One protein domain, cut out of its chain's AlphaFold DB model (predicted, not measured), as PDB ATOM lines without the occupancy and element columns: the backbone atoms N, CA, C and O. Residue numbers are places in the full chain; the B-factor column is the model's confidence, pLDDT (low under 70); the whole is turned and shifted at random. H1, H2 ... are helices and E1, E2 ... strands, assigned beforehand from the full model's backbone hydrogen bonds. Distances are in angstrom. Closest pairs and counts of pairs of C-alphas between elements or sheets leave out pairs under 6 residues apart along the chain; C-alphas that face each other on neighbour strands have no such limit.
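Overview. This is residues 161 to 201 of the 302 residues of the protein "Pre-mRNA-splicing factor SLU7" of Pichia sorbitophila (strain ATCC MYA-4447 / BCRC 22081 / CBS 7064 / NBRC 10061 / NRRL Y-12695) (UniProt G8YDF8). Two small two-stranded hairpins and one short helix follow each other in a row: the hairpin E1 and E2 is in the middle, H1 is next to its E1 side, and the hairpin E3 and E4 is beyond E2, with its strands running crosswise to those of the first. The printed part has 41 residues with one named helix and four named strands, in the order H1, E1, E2, E3, E4, and both sheets are antiparallel. The class is mixed, helices and strands, though under half of the residues are in named elements. The whole is compact, with a radius of gyration of the C-alphas of 10.2 A and spans of 25 by 22 by 17 A.

Arrangement. Look first at E1, residues 173 to 175, and E2, residues 182 to 184, an antiparallel hairpin at 158 degrees; N 174 and O 183 are 2.9 A apart, within hydrogen-bond range. Next find H1, residues 162 to 169: its closest C-alphas to E1 are those of Asn 166 and Ile 173, 5.1 A apart. In H1, 3 of 4 O i to N i+4 pairs are within hydrogen-bond range. E3, residues 188 to 190, and E4, residues 196 to 198, form an antiparallel hairpin at 159 degrees, with N 197 and O 189 2.8 A apart, within hydrogen-bond range. E2 and E3 meet only through their link, while the closest C-alphas of E2 and E4, Ser 183 and Phe 196, are 6.3 A apart. H1 is apart from E3 and E4.

Along the chain. Find C-alpha 173 at (-15.733, -47.821, -15.773), where E1 begins its 6.7 A; E2 covers 6.4 A. H1 starts at C-alpha 162, (-9.577, -50.322, -12.932), and covers 10.0 A. E3 covers 7.1 A and E4 6.6 A, ending at C-alpha 198, (-15.192, -35.302, -11.219).

Size, cuts and confidence. The C-alphas farthest apart, those of Thr 168 and Ala 193, are 27.3 A apart. The printed part has no cut, and no link between named elements is long. Mean pLDDT of the printed part is 84.4; look to residue 201 for the one value under 70.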
ATOM      1  N   PRO A 161      -6.962 -53.558 -10.465       87.94
ATOM      2  CA  PRO A 161      -6.803 -52.361 -11.269       87.94
ATOM      3  C   PRO A 161      -8.080 -52.066 -12.069       87.94
ATOM      4  O   PRO A 161      -8.809 -52.965 -12.497       87.94
ATOM      5  N   ALA A 162      -8.321 -50.787 -12.346       87.62
ATOM      6  CA  ALA A 162      -9.577 -50.322 -12.932       87.62
ATOM      7  C   ALA A 162      -9.896 -50.885 -14.326       87.62
ATOM      8  O   ALA A 162     -11.061 -51.130 -14.634       87.62
ATOM      9  N   TYR A 163      -8.889 -51.151 -15.166       86.31
ATOM     10  CA  TYR A 163      -9.124 -51.749 -16.487       86.31
ATOM     11  C   TYR A 163      -9.672 -53.185 -16.399       86.31
ATOM     12  O   TYR A 163     -10.403 -53.607 -17.289       86.31
ATOM     13  N   ILE A 164      -9.385 -53.925 -15.319       88.88
ATOM     14  CA  ILE A 164      -9.988 -55.244 -15.065       88.88
ATOM     15  C   ILE A 164     -11.437 -55.077 -14.603       88.88
ATOM     16  O   ILE A 164     -12.316 -55.808 -15.060       88.88
ATOM     17  N   LEU A 165     -11.706 -54.078 -13.755       85.75
ATOM     18  CA  LEU A 165     -13.069 -53.743 -13.337       85.75
ATOM     19  C   LEU A 165     -13.955 -53.357 -14.528       85.75
ATOM     20  O   LEU A 165     -15.148 -53.633 -14.510       85.75
ATOM     21  N   ASN A 166     -13.391 -52.777 -15.590       85.12
ATOM     22  CA  ASN A 166     -14.133 -52.498 -16.820       85.12
ATOM     23  C   ASN A 166     -14.653 -53.782 -17.498       85.12
ATOM     24  O   ASN A 166     -15.821 -53.853 -17.888       85.12
ATOM     25  N   VAL A 167     -13.811 -54.820 -17.590       84.81
ATOM     26  CA  VAL A 167     -14.172 -56.107 -18.212       84.81
ATOM     27  C   VAL A 167     -15.345 -56.758 -17.479       84.81
ATOM     28  O   VAL A 167     -16.249 -57.296 -18.114       84.81
ATOM     29  N   THR A 168     -15.368 -56.673 -16.147       83.94
ATOM     30  CA  THR A 168     -16.445 -57.245 -15.328       83.94
ATOM     31  C   THR A 168     -17.686 -56.350 -15.263       83.94
ATOM     32  O   THR A 168     -18.806 -56.857 -15.238       83.94
ATOM     33  N   ALA A 169     -17.515 -55.025 -15.263       78.38
ATOM     34  CA  ALA A 169     -18.604 -54.050 -15.156       78.38
ATOM     35  C   ALA A 169     -19.272 -53.698 -16.499       78.38
ATOM     36  O   ALA A 169     -20.261 -52.955 -16.506       78.38
ATOM     37  N   GLY A 170     -18.755 -54.213 -17.618       76.69
ATOM     38  CA  GLY A 170     -19.339 -54.054 -18.948       76.69
ATOM     39  C   GLY A 170     -19.310 -52.615 -19.469       76.69
ATOM     40  O   GLY A 170     -20.341 -52.119 -19.917       76.69
ATOM     41  N   GLY A 171     -18.170 -51.921 -19.386       75.12
ATOM     42  CA  GLY A 171     -17.998 -50.598 -20.017       75.12
ATOM     43  C   GLY A 171     -18.346 -49.386 -19.149       75.12
ATOM     44  O   GLY A 171     -18.174 -48.255 -19.588       75.12
ATOM     45  N   LYS A 172     -18.847 -49.584 -17.924       77.31
ATOM     46  CA  LYS A 172     -19.282 -48.480 -17.038       77.31
ATOM     47  C   LYS A 172     -18.128 -47.721 -16.383       77.31
ATOM     48  O   LYS A 172     -18.314 -46.601 -15.918       77.31
ATOM     49  N   ILE A 173     -16.969 -48.365 -16.321       82.00
ATOM     50  CA  ILE A 173     -15.733 -47.821 -15.773       82.00
ATOM     51  C   ILE A 173     -14.753 -47.777 -16.934       82.00
ATOM     52  O   ILE A 173     -14.414 -48.822 -17.477       82.00
ATOM     53  N   SER A 174     -14.302 -46.590 -17.319       82.81
ATOM     54  CA  SER A 174     -13.229 -46.432 -18.301       82.81
ATOM     55  C   SER A 174     -11.926 -46.081 -17.588       82.81
ATOM     56  O   SER A 174     -11.938 -45.485 -16.510       82.81
ATOM     57  N   SER A 175     -10.797 -46.474 -18.168       84.88
ATOM     58  CA  SER A 175      -9.476 -46.192 -17.617       84.88
ATOM     59  C   SER A 175      -8.526 -45.794 -18.731       84.88
ATOM     60  O   SER A 175      -8.391 -46.510 -19.723       84.88
ATOM     61  N   ASP A 176      -7.800 -44.707 -18.509       85.44
ATOM     62  CA  ASP A 176      -6.766 -44.252 -19.428       85.44
ATOM     63  C   ASP A 176      -5.426 -44.879 -19.048       85.44
ATOM     64  O   ASP A 176      -4.867 -44.585 -17.993       85.44
ATOM     65  N   ASN A 177      -4.848 -45.701 -19.924       85.19
ATOM     66  CA  ASN A 177      -3.578 -46.382 -19.634       85.19
ATOM     67  C   ASN A 177      -2.381 -45.422 -19.499       85.19
ATOM     68  O   ASN A 177      -1.347 -45.798 -18.952       85.19
ATOM     69  N   LYS A 178      -2.495 -44.190 -20.012       87.56
ATOM     70  CA  LYS A 178      -1.418 -43.189 -19.970       87.56
ATOM     71  C   LYS A 178      -1.339 -42.455 -18.631       87.56
ATOM     72  O   LYS A 178      -0.246 -42.130 -18.181       87.56
ATOM     73  N   SER A 179      -2.487 -42.142 -18.037       86.12
ATOM     74  CA  SER A 179      -2.592 -41.355 -16.803       86.12
ATOM     75  C   SER A 179      -3.062 -42.186 -15.607       86.12
ATOM     76  O   SER A 179      -3.063 -41.686 -14.485       86.12
ATOM     77  N   SER A 180      -3.476 -43.437 -15.841       81.62
ATOM     78  CA  SER A 180      -4.132 -44.319 -14.868       81.62
ATOM     79  C   SER A 180      -5.373 -43.687 -14.221       81.62
ATOM     80  O   SER A 180      -5.775 -44.073 -13.122       81.62
ATOM     81  N   VAL A 181      -5.981 -42.692 -14.880       86.12
ATOM     82  CA  VAL A 181      -7.199 -42.034 -14.405       86.12
ATOM     83  C   VAL A 181      -8.392 -42.928 -14.699       86.12
ATOM     84  O   VAL A 181      -8.548 -43.440 -15.805       86.12
ATOM     85  N   VAL A 182      -9.231 -43.091 -13.679       86.94
ATOM     86  CA  VAL A 182     -10.462 -43.872 -13.749       86.94
ATOM     87  C   VAL A 182     -11.643 -42.929 -13.915       86.94
ATOM     88  O   VAL A 182     -11.874 -42.054 -13.071       86.94
ATOM     89  N   SER A 183     -12.389 -43.153 -14.984       85.38
ATOM     90  CA  SER A 183     -13.620 -42.453 -15.314       85.38
ATOM     91  C   SER A 183     -14.796 -43.353 -14.952       85.38
ATOM     92  O   SER A 183     -14.956 -44.439 -15.505       85.38
ATOM     93  N   ASP A 184     -15.608 -42.905 -13.999       86.06
ATOM     94  CA  ASP A 184     -16.810 -43.601 -13.535       86.06
ATOM     95  C   ASP A 184     -17.993 -42.635 -13.612       86.06
ATOM     96  O   ASP A 184     -17.943 -41.537 -13.053       86.06
ATOM     97  N   ALA A 185     -19.070 -43.062 -14.271       83.00
ATOM     98  CA  ALA A 185     -20.302 -42.291 -14.411       83.00
ATOM     99  C   ALA A 185     -20.961 -41.935 -13.064       83.00
ATOM    100  O   ALA A 185     -21.773 -41.018 -12.998       83.00
ATOM    101  N   ARG A 186     -20.631 -42.645 -11.975       82.56
ATOM    102  CA  ARG A 186     -21.118 -42.312 -10.625       82.56
ATOM    103  C   ARG A 186     -20.384 -41.142  -9.984       82.56
ATOM    104  O   ARG A 186     -20.940 -40.493  -9.111       82.56
ATOM    105  N   ARG A 187     -19.132 -40.914 -10.380       83.94
ATOM    106  CA  ARG A 187     -18.230 -39.942  -9.750       83.94
ATOM    107  C   ARG A 187     -18.072 -38.669 -10.579       83.94
ATOM    108  O   ARG A 187     -17.377 -37.743 -10.166       83.94
ATOM    109  N   GLY A 188     -18.651 -38.627 -11.773       86.69
ATOM    110  CA  GLY A 188     -18.451 -37.532 -12.703       86.69
ATOM    111  C   GLY A 188     -19.131 -37.748 -14.045       86.69
ATOM    112  O   GLY A 188     -19.871 -38.709 -14.249       86.69
ATOM    113  N   PHE A 189     -18.848 -36.838 -14.967       86.31
ATOM    114  CA  PHE A 189     -19.365 -36.851 -16.330       86.31
ATOM    115  C   PHE A 189     -18.265 -36.452 -17.316       86.31
ATOM    116  O   PHE A 189     -17.231 -35.914 -16.923       86.31
ATOM    117  N   VAL A 190     -18.479 -36.739 -18.597       87.19
ATOM    118  CA  VAL A 190     -17.558 -36.369 -19.678       87.19
ATOM    119  C   VAL A 190     -18.062 -35.082 -20.335       87.19
ATOM    120  O   VAL A 190     -19.249 -34.966 -20.642       87.19
ATOM    121  N   ASN A 191     -17.178 -34.099 -20.498       87.81
ATOM    122  CA  ASN A 191     -17.475 -32.829 -21.163       87.81
ATOM    123  C   ASN A 191     -17.522 -32.979 -22.693       87.81
ATOM    124  O   ASN A 191     -17.040 -33.956 -23.246       87.81
ATOM    125  N   ASN A 192     -17.975 -31.937 -23.400       89.06
ATOM    126  CA  ASN A 192     -17.920 -31.864 -24.874       89.06
ATOM    127  C   ASN A 192     -16.494 -31.893 -25.461       89.06
ATOM    128  O   ASN A 192     -16.337 -32.002 -26.672       89.06
ATOM    129  N   ALA A 193     -15.473 -31.718 -24.620       88.25
ATOM    130  CA  ALA A 193     -14.065 -31.849 -24.986       88.25
ATOM    131  C   ALA A 193     -13.517 -33.264 -24.705       88.25
ATOM    132  O   ALA A 193     -12.307 -33.443 -24.660       88.25
ATOM    133  N   ASP A 194     -14.396 -34.233 -24.437       85.56
ATOM    134  CA  ASP A 194     -14.083 -35.612 -24.042       85.56
ATOM    135  C   ASP A 194     -13.273 -35.759 -22.735       85.56
ATOM    136  O   ASP A 194     -12.852 -36.854 -22.364       85.56
ATOM    137  N   ASP A 195     -13.126 -34.675 -21.967       86.06
ATOM    138  CA  ASP A 195     -12.487 -34.685 -20.652       86.06
ATOM    139  C   ASP A 195     -13.440 -35.182 -19.555       86.06
ATOM    140  O   ASP A 195     -14.566 -34.691 -19.415       86.06
ATOM    141  N   PHE A 196     -12.967 -36.101 -18.709       88.12
ATOM    142  CA  PHE A 196     -13.717 -36.558 -17.537       88.12
ATOM    143  C   PHE A 196     -13.612 -35.565 -16.368       88.12
ATOM    144  O   PHE A 196     -12.537 -35.336 -15.806       88.12
ATOM    145  N   VAL A 197     -14.753 -35.016 -15.950       87.62
ATOM    146  CA  VAL A 197     -14.875 -34.088 -14.821       87.62
ATOM    147  C   VAL A 197     -15.473 -34.795 -13.616       87.62
ATOM    148  O   VAL A 197     -16.599 -35.286 -13.649       87.62
ATOM    149  N   LYS A 198     -14.732 -34.772 -12.506       87.44
ATOM    150  CA  LYS A 198     -15.192 -35.302 -11.219       87.44
ATOM    151  C   LYS A 198     -16.227 -34.363 -10.592       87.44
ATOM    152  O   LYS A 198     -15.986 -33.160 -10.445       87.44
ATOM    153  N   GLN A 199     -17.357 -34.921 -10.181       83.88
ATOM    154  CA  GLN A 199     -18.321 -34.240  -9.329       83.88
ATOM    155  C   GLN A 199     -17.828 -34.315  -7.878       83.88
ATOM    156  O   GLN A 199     -17.264 -35.323  -7.453       83.88
ATOM    157  N   ALA A 200     -17.946 -33.213  -7.139       78.69
ATOM    158  CA  ALA A 200     -17.593 -33.200  -5.727       78.69
ATOM    159  C   ALA A 200     -18.798 -33.698  -4.923       78.69
ATOM    160  O   ALA A 200     -19.862 -33.088  -4.986       78.69
ATOM    161  N   ASP A 201     -18.622 -34.777  -4.162       69.19
ATOM    162  CA  ASP A 201     -19.672 -35.329  -3.291       69.19
ATOM    163  C   ASP A 201     -19.742 -34.605  -1.931       69.19
ATOM    164  O   ASP A 201     -20.653 -34.820  -1.132       69.19
TER     165      ASP A 201